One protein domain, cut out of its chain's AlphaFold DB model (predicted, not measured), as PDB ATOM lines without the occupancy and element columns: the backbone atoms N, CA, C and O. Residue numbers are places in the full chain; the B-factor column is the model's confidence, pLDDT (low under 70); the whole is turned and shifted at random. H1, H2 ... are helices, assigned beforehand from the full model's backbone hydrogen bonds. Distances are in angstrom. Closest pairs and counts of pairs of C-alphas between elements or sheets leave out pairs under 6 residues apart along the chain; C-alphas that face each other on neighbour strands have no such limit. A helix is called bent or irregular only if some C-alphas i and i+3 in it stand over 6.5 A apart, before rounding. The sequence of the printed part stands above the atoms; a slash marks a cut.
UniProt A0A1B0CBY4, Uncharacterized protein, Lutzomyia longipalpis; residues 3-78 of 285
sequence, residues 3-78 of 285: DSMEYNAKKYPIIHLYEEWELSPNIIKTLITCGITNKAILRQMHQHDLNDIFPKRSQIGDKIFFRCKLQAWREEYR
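What this domain is: This is residues 3 to 78 of the 285 residues of an uncharacterized protein of Lutzomyia longipalpis (UniProt A0A1B0CBY4). One long helix, H6, makes one side of the domain, and short helices joined by tight turns fill the space beside it: H3, H4 and H5 come close to it, H3 and H4 running crosswise to it. H2 lies next to H3, and H1 forms the far side, away from H6; the helices come close at few points. The printed part has 76 residues with six named helices, H1 to H6 in order along the chain, and no named strand; the class is all helix. The whole is compact, with a radius of gyration of the C-alphas of 12.0 A, and spans 31 by 31 by 19 A.

Where its parts are: H6, residues 57 to 76, is the longest helix and measures 29.2 A from C-alpha 57 at (-80.096, 12.289, 5.074) to C-alpha 76 at (-74.307, -15.136, 13.283). It is irregular, with C-alphas 58 and 61 standing 7.6 A apart, and has a kink of 26 degrees near residue 64. H5 is residues 49 to 53 and H4 is residues 39 to 44. H3, residues 25 to 33, measures 12.2 A. H2 is residues 15 to 20. H1, residues 3 to 11, measures 13.2 A and begins at C-alpha 3, (-102.803, -1.758, 20.594).

How they stand to each other: H5 and H6 are close but not clearly touching; their closest C-alphas, of Leu 50 and Lys 63, are 6.9 A apart. H4 is also close to H6 but not clearly touching, with the C-alphas of Arg 43 and Arg 74 closest at 7.3 A, and stands about perpendicular to it at 79 degrees. H3 and H6 are close but not clearly touching: the closest C-alphas, of Ile 27 and Asp 62, are 7.7 A apart, and the lines are about perpendicular at 74 degrees. H3 and H5 are close but not clearly touching, with the C-alphas of Leu 31 and Ile 53 closest at 7.1 A. H2 and H3 are close but not clearly touching, with the C-alphas of Tyr 18 and Ile 28 closest at 6.7 A; they run opposite ways at a shallow tilt of 34.6 degrees, only just short of steep. H1 and H2 only just touch, and only at the corner by their link, with 3 pairs of C-alphas within 8 A; the closest are those of Ala 9 and Ile 15, 5.6 A apart. H1 and H3 are near each other; H1 and H6 are apart. Every O i to N i+4 pair is within hydrogen-bond range in H2, H3, H4 and H5; in H1 it is 4 of 5 and in H6 14 of 16.

The domain as a whole: The C-alphas farthest apart, of Asp 3 and Arg 78, are 35.4 A apart. The printed part has no cut, and the five links are tight. Mean pLDDT of the printed part is 88.7; residues 3 to 10 are under 70.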
ATOM      1  N   ASP A   3    -102.040  -0.651  21.215       54.59
ATOM      2  CA  ASP A   3    -102.803  -1.758  20.594       54.59
ATOM      3  C   ASP A   3    -102.434  -2.095  19.139       54.59
ATOM      4  O   ASP A   3    -102.697  -3.196  18.655       54.59
ATOM      5  N   SER A   4    -101.816  -1.168  18.399       59.91
ATOM      6  CA  SER A   4    -101.470  -1.426  16.996       59.91
ATOM      7  C   SER A   4    -100.194  -2.259  16.846       59.91
ATOM      8  O   SER A   4    -100.027  -2.928  15.829       59.91
ATOM      9  N   MET A   5     -99.291  -2.258  17.834       56.09
ATOM     10  CA  MET A   5     -98.038  -3.019  17.740       56.09
ATOM     11  C   MET A   5     -98.228  -4.497  18.089       56.09
ATOM     12  O   MET A   5     -97.754  -5.344  17.336       56.09
ATOM     13  N   GLU A   6     -99.017  -4.824  19.118       60.28
ATOM     14  CA  GLU A   6     -99.319  -6.226  19.460       60.28
ATOM     15  C   GLU A   6    -100.062  -6.966  18.337       60.28
ATOM     16  O   GLU A   6     -99.761  -8.124  18.040       60.28
ATOM     17  N   TYR A   7    -100.996  -6.295  17.653       60.75
ATOM     18  CA  TYR A   7    -101.680  -6.881  16.495       60.75
ATOM     19  C   TYR A   7    -100.710  -7.168  15.339       60.75
ATOM     20  O   TYR A   7    -100.806  -8.198  14.667       60.75
ATOM     21  N   ASN A   8     -99.740  -6.277  15.122       58.91
ATOM     22  CA  ASN A   8     -98.733  -6.461  14.086       58.91
ATOM     23  C   ASN A   8     -97.736  -7.570  14.443       58.91
ATOM     24  O   ASN A   8     -97.360  -8.319  13.545       58.91
ATOM     25  N   ALA A   9     -97.358  -7.739  15.715       61.53
ATOM     26  CA  ALA A   9     -96.441  -8.798  16.153       61.53
ATOM     27  C   ALA A   9     -96.982 -10.206  15.845       61.53
ATOM     28  O   ALA A   9     -96.253 -11.055  15.333       61.53
ATOM     29  N   LYS A  10     -98.292 -10.431  16.029       67.69
ATOM     30  CA  LYS A  10     -98.950 -11.690  15.624       67.69
ATOM     31  C   LYS A  10     -98.961 -11.904  14.108       67.69
ATOM     32  O   LYS A  10     -98.952 -13.042  13.649       67.69
ATOM     33  N   LYS A  11     -99.001 -10.820  13.329       76.75
ATOM     34  CA  LYS A  11     -99.057 -10.857  11.861       76.75
ATOM     35  C   LYS A  11     -97.673 -10.992  11.217       76.75
ATOM     36  O   LYS A  11     -97.554 -11.582  10.145       76.75
ATOM     37  N   TYR A  12     -96.638 -10.459  11.861       80.06
ATOM     38  CA  TYR A  12     -95.278 -10.385  11.337       80.06
ATOM     39  C   TYR A  12     -94.275 -10.870  12.392       80.06
ATOM     40  O   TYR A  12     -93.788 -10.070  13.194       80.06
ATOM     41  N   PRO A  13     -93.876 -12.156  12.354       83.12
ATOM     42  CA  PRO A  13     -92.947 -12.742  13.326       83.12
ATOM     43  C   PRO A  13     -91.577 -12.054  13.376       83.12
ATOM     44  O   PRO A  13     -90.818 -12.224  14.325       83.12
ATOM     45  N   ILE A  14     -91.232 -11.293  12.332       92.06
ATOM     46  CA  ILE A  14     -89.987 -10.530  12.262       92.06
ATOM     47  C   ILE A  14     -89.950  -9.342  13.232       92.06
ATOM     48  O   ILE A  14     -88.864  -8.874  13.554       92.06
ATOM     49  N   ILE A  15     -91.098  -8.866  13.724       91.38
ATOM     50  CA  ILE A  15     -91.150  -7.698  14.612       91.38
ATOM     51  C   ILE A  15     -90.368  -7.946  15.902       91.38
ATOM     52  O   ILE A  15     -89.626  -7.063  16.312       91.38
ATOM     53  N   HIS A  16     -90.409  -9.159  16.457       91.62
ATOM     54  CA  HIS A  16     -89.611  -9.510  17.635       91.62
ATOM     55  C   HIS A  16     -88.105  -9.337  17.410       91.62
ATOM     56  O   HIS A  16     -87.403  -8.875  18.300       91.62
ATOM     57  N   LEU A  17     -87.613  -9.644  16.204       94.44
ATOM     58  CA  LEU A  17     -86.208  -9.416  15.856       94.44
ATOM     59  C   LEU A  17     -85.890  -7.914  15.811       94.44
ATOM     60  O   LEU A  17     -84.814  -7.487  16.211       94.44
ATOM     61  N   TYR A  18     -86.822  -7.097  15.321       95.06
ATOM     62  CA  TYR A  18     -86.646  -5.646  15.270       95.06
ATOM     63  C   TYR A  18     -86.712  -4.985  16.647       95.06
ATOM     64  O   TYR A  18     -85.973  -4.033  16.893       95.06
ATOM     65  N   GLU A  19     -87.568  -5.495  17.530       92.81
ATOM     66  CA  GLU A  19     -87.643  -5.091  18.935       92.81
ATOM     67  C   GLU A  19     -86.364  -5.477  19.687       92.81
ATOM     68  O   GLU A  19     -85.811  -4.646  20.398       92.81
ATOM     69  N   GLU A  20     -85.834  -6.683  19.458       94.62
ATOM     70  CA  GLU A  20     -84.544  -7.137  20.003       94.62
ATOM     71  C   GLU A  20     -83.368  -6.282  19.507       94.62
ATOM     72  O   GLU A  20     -82.394  -6.047  20.220       94.62
ATOM     73  N   TRP A  21     -83.448  -5.772  18.279       96.12
ATOM     74  CA  TRP A  21     -82.468  -4.820  17.759       96.12
ATOM     75  C   TRP A  21     -82.653  -3.402  18.296       96.12
ATOM     76  O   TRP A  21     -81.851  -2.542  17.936       96.12
ATOM     77  N   GLU A  22     -83.666  -3.165  19.130       95.31
ATOM     78  CA  GLU A  22     -84.014  -1.864  19.705       95.31
ATOM     79  C   GLU A  22     -84.288  -0.802  18.628       95.31
ATOM     80  O   GLU A  22     -83.987   0.384  18.780       95.31
ATOM     81  N   LEU A  23     -84.863  -1.218  17.492       93.50
ATOM     82  CA  LEU A  23     -85.239  -0.282  16.438       93.50
ATOM     83  C   LEU A  23     -86.404   0.596  16.894       93.50
ATOM     84  O   LEU A  23     -87.382   0.121  17.475       93.50
ATOM     85  N   SER A  24     -86.344   1.889  16.567       92.12
ATOM     86  CA  SER A  24     -87.432   2.792  16.935       92.12
ATOM     87  C   SER A  24     -88.751   2.385  16.249       92.12
ATOM     88  O   SER A  24     -88.739   1.950  15.089       92.12
ATOM     89  N   PRO A  25     -89.915   2.593  16.895       91.31
ATOM     90  CA  PRO A  25     -91.220   2.228  16.335       91.31
ATOM     91  C   PRO A  25     -91.483   2.789  14.932       91.31
ATOM     92  O   PRO A  25     -92.125   2.148  14.098       91.31
ATOM     93  N   ASN A  26     -90.952   3.982  14.647       90.62
ATOM     94  CA  ASN A  26     -91.066   4.628  13.341       90.62
ATOM     95  C   ASN A  26     -90.279   3.882  12.256       90.62
ATOM     96  O   ASN A  26     -90.763   3.748  11.129       90.62
ATOM     97  N   ILE A  27     -89.089   3.375  12.589       92.62
ATOM     98  CA  ILE A  27     -88.289   2.568  11.666       92.62
ATOM     99  C   ILE A  27     -88.955   1.216  11.439       92.62
ATOM    100  O   ILE A  27     -89.122   0.830  10.285       92.62
ATOM    101  N   ILE A  28     -89.438   0.552  12.493       94.12
ATOM    102  CA  ILE A  28     -90.181  -0.713  12.366       94.12
ATOM    103  C   ILE A  28     -91.380  -0.535  11.429       94.12
ATOM    104  O   ILE A  28     -91.545  -1.291  10.471       94.12
ATOM    105  N   LYS A  29     -92.180   0.519  11.631       92.31
ATOM    106  CA  LYS A  29     -93.305   0.847  10.747       92.31
ATOM    107  C   LYS A  29     -92.862   1.052   9.296       92.31
ATOM    108  O   LYS A  29     -93.547   0.589   8.384       92.31
ATOM    109  N   THR A  30     -91.735   1.726   9.080       92.69
ATOM    110  CA  THR A  30     -91.176   1.958   7.740       92.69
ATOM    111  C   THR A  30     -90.779   0.638   7.081       92.69
ATOM    112  O   THR A  30     -91.219   0.377   5.969       92.69
ATOM    113  N   LEU A  31     -90.057  -0.239   7.786       93.75
ATOM    114  CA  LEU A  31     -89.646  -1.557   7.286       93.75
ATOM    115  C   LEU A  31     -90.848  -2.416   6.871       93.75
ATOM    116  O   LEU A  31     -90.862  -2.972   5.772       93.75
ATOM    117  N   ILE A  32     -91.893  -2.460   7.704       93.25
ATOM    118  CA  ILE A  32     -93.134  -3.182   7.390       93.25
ATOM    119  C   ILE A  32     -93.847  -2.563   6.180       93.25
ATOM    120  O   ILE A  32     -94.326  -3.292   5.314       93.25
ATOM    121  N   THR A  33     -93.882  -1.229   6.081       91.56
ATOM    122  CA  THR A  33     -94.486  -0.517   4.936       91.56
ATOM    123  C   THR A  33     -93.719  -0.780   3.638       91.56
ATOM    124  O   THR A  33     -94.332  -0.933   2.587       91.56
ATOM    125  N   CYS A  34     -92.393  -0.917   3.713       91.12
ATOM    126  CA  CYS A  34     -91.529  -1.330   2.606       91.12
ATOM    127  C   CYS A  34     -91.635  -2.831   2.274       91.12
ATOM    128  O   CYS A  34     -90.899  -3.323   1.424       91.12
ATOM    129  N   GLY A  35     -92.524  -3.578   2.936       91.25
ATOM    130  CA  GLY A  35     -92.762  -4.996   2.669       91.25
ATOM    131  C   GLY A  35     -91.777  -5.950   3.345       91.25
ATOM    132  O   GLY A  35     -91.889  -7.161   3.154       91.25
ATOM    133  N   ILE A  36     -90.863  -5.454   4.185       94.19
ATOM    134  CA  ILE A  36     -89.832  -6.246   4.870       94.19
ATOM    135  C   ILE A  36     -90.465  -6.939   6.079       94.19
ATOM    136  O   ILE A  36     -90.354  -6.526   7.229       94.19
ATOM    137  N   THR A  37     -91.212  -7.993   5.775       93.12
ATOM    138  CA  THR A  37     -92.144  -8.654   6.696       93.12
ATOM    139  C   THR A  37     -91.662 -10.027   7.156       93.12
ATOM    140  O   THR A  37     -92.275 -10.637   8.033       93.12
ATOM    141  N   ASN A  38     -90.559 -10.531   6.595       91.81
ATOM    142  CA  ASN A  38     -89.998 -11.832   6.942       91.81
ATOM    143  C   ASN A  38     -88.457 -11.837   6.904       91.81
ATOM    144  O   ASN A  38     -87.814 -10.989   6.279       91.81
ATOM    145  N   LYS A  39     -87.850 -12.830   7.570       93.44
ATOM    146  CA  LYS A  39     -86.384 -12.982   7.631       93.44
ATOM    147  C   LYS A  39     -85.771 -13.330   6.268       93.44
ATOM    148  O   LYS A  39     -84.592 -13.074   6.054       93.44
ATOM    149  N   ALA A  40     -86.544 -13.906   5.345       90.75
ATOM    150  CA  ALA A  40     -86.060 -14.244   4.007       90.75
ATOM    151  C   ALA A  40     -85.723 -12.985   3.190       90.75
ATOM    152  O   ALA A  40     -84.686 -12.955   2.535       90.75
ATOM    153  N   ILE A  41     -86.525 -11.924   3.310       91.50
ATOM    154  CA  ILE A  41     -86.271 -10.629   2.669       91.50
ATOM    155  C   ILE A  41     -84.988 -10.016   3.232       91.50
ATOM    156  O   ILE A  41     -84.114  -9.627   2.465       91.50
ATOM    157  N   LEU A  42     -84.796 -10.043   4.559       93.81
ATOM    158  CA  LEU A  42     -83.552  -9.567   5.183       93.81
ATOM    159  C   LEU A  42     -82.298 -10.274   4.654       93.81
ATOM    160  O   LEU A  42     -81.239  -9.654   4.616       93.81
ATOM    161  N   ARG A  43     -82.386 -11.545   4.241       92.62
ATOM    162  CA  ARG A  43     -81.258 -12.287   3.639       92.62
ATOM    163  C   ARG A  43     -80.941 -11.840   2.217       92.62
ATOM    164  O   ARG A  43     -79.788 -11.923   1.814       92.62
ATOM    165  N   GLN A  44     -81.950 -11.396   1.475       91.44
ATOM    166  CA  GLN A  44     -81.818 -10.991   0.075       91.44
ATOM    167  C   GLN A  44     -81.520  -9.499  -0.091       91.44
ATOM    168  O   GLN A  44     -81.111  -9.089  -1.169       91.44
ATOM    169  N   MET A  45     -81.681  -8.701   0.970       93.06
ATOM    170  CA  MET A  45     -81.395  -7.267   0.927       93.06
ATOM    171  C   MET A  45     -79.957  -6.963   0.490       93.06
ATOM    172  O   MET A  45     -78.985  -7.539   0.988       93.06
ATOM    173  N   HIS A  46     -79.818  -5.987  -0.386       92.25
ATOM    174  CA  HIS A  46     -78.555  -5.433  -0.834       92.25
ATOM    175  C   HIS A  46     -78.318  -4.051  -0.229       92.25
ATOM    176  O   HIS A  46     -79.177  -3.438   0.407       92.25
ATOM    177  N   GLN A  47     -77.112  -3.527  -0.439       90.12
ATOM    178  CA  GLN A  47     -76.753  -2.210   0.075       90.12
ATOM    179  C   GLN A  47     -77.558  -1.064  -0.564       90.12
ATOM    180  O   GLN A  47     -77.754  -0.040   0.090       90.12
ATOM    181  N   HIS A  48     -78.040  -1.224  -1.801       90.44
ATOM    182  CA  HIS A  48     -78.873  -0.211  -2.454       90.44
ATOM    183  C   HIS A  48     -80.294  -0.157  -1.880       90.44
ATOM    184  O   HIS A  48     -80.799   0.945  -1.698       90.44
ATOM    185  N   ASP A  49     -80.870  -1.286  -1.452       91.81
ATOM    186  CA  ASP A  49     -82.191  -1.319  -0.800       91.81
ATOM    187  C   ASP A  49     -82.217  -0.456   0.472       91.81
ATOM    188  O   ASP A  49     -83.206   0.195   0.802       91.81
ATOM    189  N   LEU A  50     -81.085  -0.380   1.181       92.62
ATOM    190  CA  LEU A  50     -80.936   0.505   2.339       92.62
ATOM    191  C   LEU A  50     -81.006   1.993   1.966       92.62
ATOM    192  O   LEU A  50     -81.321   2.815   2.823       92.62
ATOM    193  N   ASN A  51     -80.667   2.374   0.734       91.81
ATOM    194  CA  ASN A  51     -80.842   3.751   0.270       91.81
ATOM    195  C   ASN A  51     -82.324   4.069   0.040       91.81
ATOM    196  O   ASN A  51     -82.739   5.188   0.332       91.81
ATOM    197  N   ASP A  52     -83.102   3.088  -0.411       91.25
ATOM    198  CA  ASP A  52     -84.524   3.259  -0.719       91.25
ATOM    199  C   ASP A  52     -85.389   3.269   0.548       91.25
ATOM    200  O   ASP A  52     -86.332   4.051   0.655       91.25
ATOM    201  N   ILE A  53     -85.031   2.458   1.550       93.38
ATOM    202  CA  ILE A  53     -85.709   2.427   2.859       93.38
ATOM    203  C   ILE A  53     -85.387   3.682   3.681       93.38
ATOM    204  O   ILE A  53     -86.249   4.213   4.385       93.38
ATOM    205  N   PHE A  54     -84.148   4.174   3.587       93.94
ATOM    206  CA  PHE A  54     -83.659   5.335   4.333       93.94
ATOM    207  C   PHE A  54     -83.221   6.464   3.380       93.94
ATOM    208  O   PHE A  54     -82.033   6.808   3.327       93.94
ATOM    209  N   PRO A  55     -84.160   7.078   2.631       89.00
ATOM    210  CA  PRO A  55     -83.826   8.053   1.592       89.00
ATOM    211  C   PRO A  55     -83.412   9.410   2.174       89.00
ATOM    212  O   PRO A  55     -82.721  10.203   1.529       89.00
ATOM    213  N   LYS A  56     -83.835   9.721   3.405       90.88
ATOM    214  CA  LYS A  56     -83.565  11.014   4.036       90.88
ATOM    215  C   LYS A  56     -82.176  11.018   4.664       90.88
ATOM    216  O   LYS A  56     -81.851  10.167   5.485       90.88
ATOM    217  N   ARG A  57     -81.393  12.071   4.399       83.25
ATOM    218  CA  ARG A  57     -80.096  12.289   5.074       83.25
ATOM    219  C   ARG A  57     -80.210  12.376   6.597       83.25
ATOM    220  O   ARG A  57     -79.267  12.009   7.285       83.25
ATOM    221  N   SER A  58     -81.352  12.823   7.122       87.50
ATOM    222  CA  SER A  58     -81.606  12.874   8.567       87.50
ATOM    223  C   SER A  58     -81.693  11.489   9.219       87.50
ATOM    224  O   SER A  58     -81.549  11.393  10.427       87.50
ATOM    225  N   GLN A  59     -81.908  10.425   8.438       88.81
ATOM    226  CA  GLN A  59     -82.000   9.039   8.913       88.81
ATOM    227  C   GLN A  59     -80.675   8.281   8.750       88.81
ATOM    228  O   GLN A  59     -80.646   7.054   8.792       88.81
ATOM    229  N   ILE A  60     -79.560   8.990   8.533       89.12
ATOM    230  CA  ILE A  60     -78.257   8.346   8.325       89.12
ATOM    231  C   ILE A  60     -77.834   7.502   9.535       89.12
ATOM    232  O   ILE A  60     -77.288   6.419   9.345       89.12
ATOM    233  N   GLY A  61     -78.143   7.958  10.754       90.12
ATOM    234  CA  GLY A  61     -77.895   7.206  11.985       90.12
ATOM    235  C   GLY A  61     -78.683   5.897  12.017       90.12
ATOM    236  O   GLY A  61     -78.081   4.833  12.139       90.12
ATOM    237  N   ASP A  62     -80.000   5.965  11.794       93.25
ATOM    238  CA  ASP A  62     -80.880   4.787  11.744       93.25
ATOM    239  C   ASP A  62     -80.436   3.785  10.674       93.25
ATOM    240  O   ASP A  62     -80.405   2.579  10.907       93.25
ATOM    241  N   LYS A  63     -80.032   4.288   9.504       94.25
ATOM    242  CA  LYS A  63     -79.524   3.471   8.403       94.25
ATOM    243  C   LYS A  63     -78.239   2.738   8.775       94.25
ATOM    244  O   LYS A  63     -78.105   1.554   8.472       94.25
ATOM    245  N   ILE A  64     -77.278   3.437   9.387       92.06
ATOM    246  CA  ILE A  64     -76.016   2.834   9.839       92.06
ATOM    247  C   ILE A  64     -76.307   1.784  10.909       92.06
ATOM    248  O   ILE A  64     -75.822   0.661  10.804       92.06
ATOM    249  N   PHE A  65     -77.143   2.123  11.889       94.75
ATOM    250  CA  PHE A  65     -77.518   1.226  12.974       94.75
ATOM    251  C   PHE A  65     -78.191  -0.052  12.454       94.75
ATOM    252  O   PHE A  65     -77.734  -1.159  12.750       94.75
ATOM    253  N   PHE A  66     -79.208   0.093  11.600       95.94
ATOM    254  CA  PHE A  66     -79.890  -1.034  10.968       95.94
ATOM    255  C   PHE A  66     -78.926  -1.886  10.137       95.94
ATOM    256  O   PHE A  66     -78.940  -3.110  10.246       95.94
ATOM    257  N   ARG A  67     -78.044  -1.256   9.347       95.19
ATOM    258  CA  ARG A  67     -77.021  -1.963   8.563       95.19
ATOM    259  C   ARG A  67     -76.100  -2.796   9.455       95.19
ATOM    260  O   ARG A  67     -75.822  -3.940   9.109       95.19
ATOM    261  N   CYS A  68     -75.630  -2.245  10.573       94.19
ATOM    262  CA  CYS A  68     -74.758  -2.966  11.499       94.19
ATOM    263  C   CYS A  68     -75.469  -4.170  12.124       94.19
ATOM    264  O   CYS A  68     -74.920  -5.269  12.108       94.19
ATOM    265  N   LYS A  69     -76.706  -3.992  12.608       96.31
ATOM    266  CA  LYS A  69     -77.511  -5.092  13.165       96.31
ATOM    267  C   LYS A  69     -77.798  -6.176  12.126       96.31
ATOM    268  O   LYS A  69     -77.623  -7.357  12.408       96.31
ATOM    269  N   LEU A  70     -78.147  -5.777  10.903       95.75
ATOM    270  CA  LEU A  70     -78.377  -6.700   9.795       95.75
ATOM    271  C   LEU A  70     -77.113  -7.486   9.426       95.75
ATOM    272  O   LEU A  70     -77.196  -8.686   9.177       95.75
ATOM    273  N   GLN A  71     -75.950  -6.833   9.396       94.50
ATOM    274  CA  GLN A  71     -74.680  -7.494   9.102       94.50
ATOM    275  C   GLN A  71     -74.291  -8.489  10.204       94.50
ATOM    276  O   GLN A  71     -73.942  -9.620   9.880       94.50
ATOM    277  N   ALA A  72     -74.414  -8.104  11.478       93.56
ATOM    278  CA  ALA A  72     -74.139  -8.985  12.612       93.56
ATOM    279  C   ALA A  72     -75.065 -10.211  12.613       93.56
ATOM    280  O   ALA A  72     -74.606 -11.344  12.726       93.56
ATOM    281  N   TRP A  73     -76.362  -9.997  12.379       96.50
ATOM    282  CA  TRP A  73     -77.325 -11.085  12.238       96.50
ATOM    283  C   TRP A  73     -77.002 -11.999  11.050       96.50
ATOM    284  O   TRP A  73     -77.148 -13.213  11.125       96.50
ATOM    285  N   ARG A  74     -76.529 -11.456   9.924       94.81
ATOM    286  CA  ARG A  74     -76.097 -12.299   8.803       94.81
ATOM    287  C   ARG A  74     -74.875 -13.134   9.159       94.81
ATOM    288  O   ARG A  74     -74.836 -14.302   8.797       94.81
ATOM    289  N   GLU A  75     -73.912 -12.565   9.871       93.06
ATOM    290  CA  GLU A  75     -72.707 -13.272  10.305       93.06
ATOM    291  C   GLU A  75     -73.029 -14.415  11.278       93.06
ATOM    292  O   GLU A  75     -72.617 -15.553  11.042       93.06
ATOM    293  N   GLU A  76     -73.858 -14.149  12.291       95.81
ATOM    294  CA  GLU A  76     -74.307 -15.136  13.283       95.81
ATOM    295  C   GLU A  76     -74.975 -16.357  12.624       95.81
ATOM    296  O   GLU A  76     -74.700 -17.504  12.979       95.81
ATOM    297  N   TYR A  77     -75.798 -16.125  11.598       94.81
ATOM    298  CA  TYR A  77     -76.533 -17.175  10.888       94.81
ATOM    299  C   TYR A  77     -75.844 -17.644   9.592       94.81
ATOM    300  O   TYR A  77     -76.461 -18.344   8.782       94.81
ATOM    301  N   ARG A  78     -74.567 -17.282   9.384       93.69
ATOM    302  CA  ARG A  78     -73.750 -17.643   8.204       93.69
ATOM    303  C   ARG A  78     -74.412 -17.308   6.860       93.69
ATOM    304  O   ARG A  78     -74.345 -18.069   5.895       93.69
TER     305      ARG A  78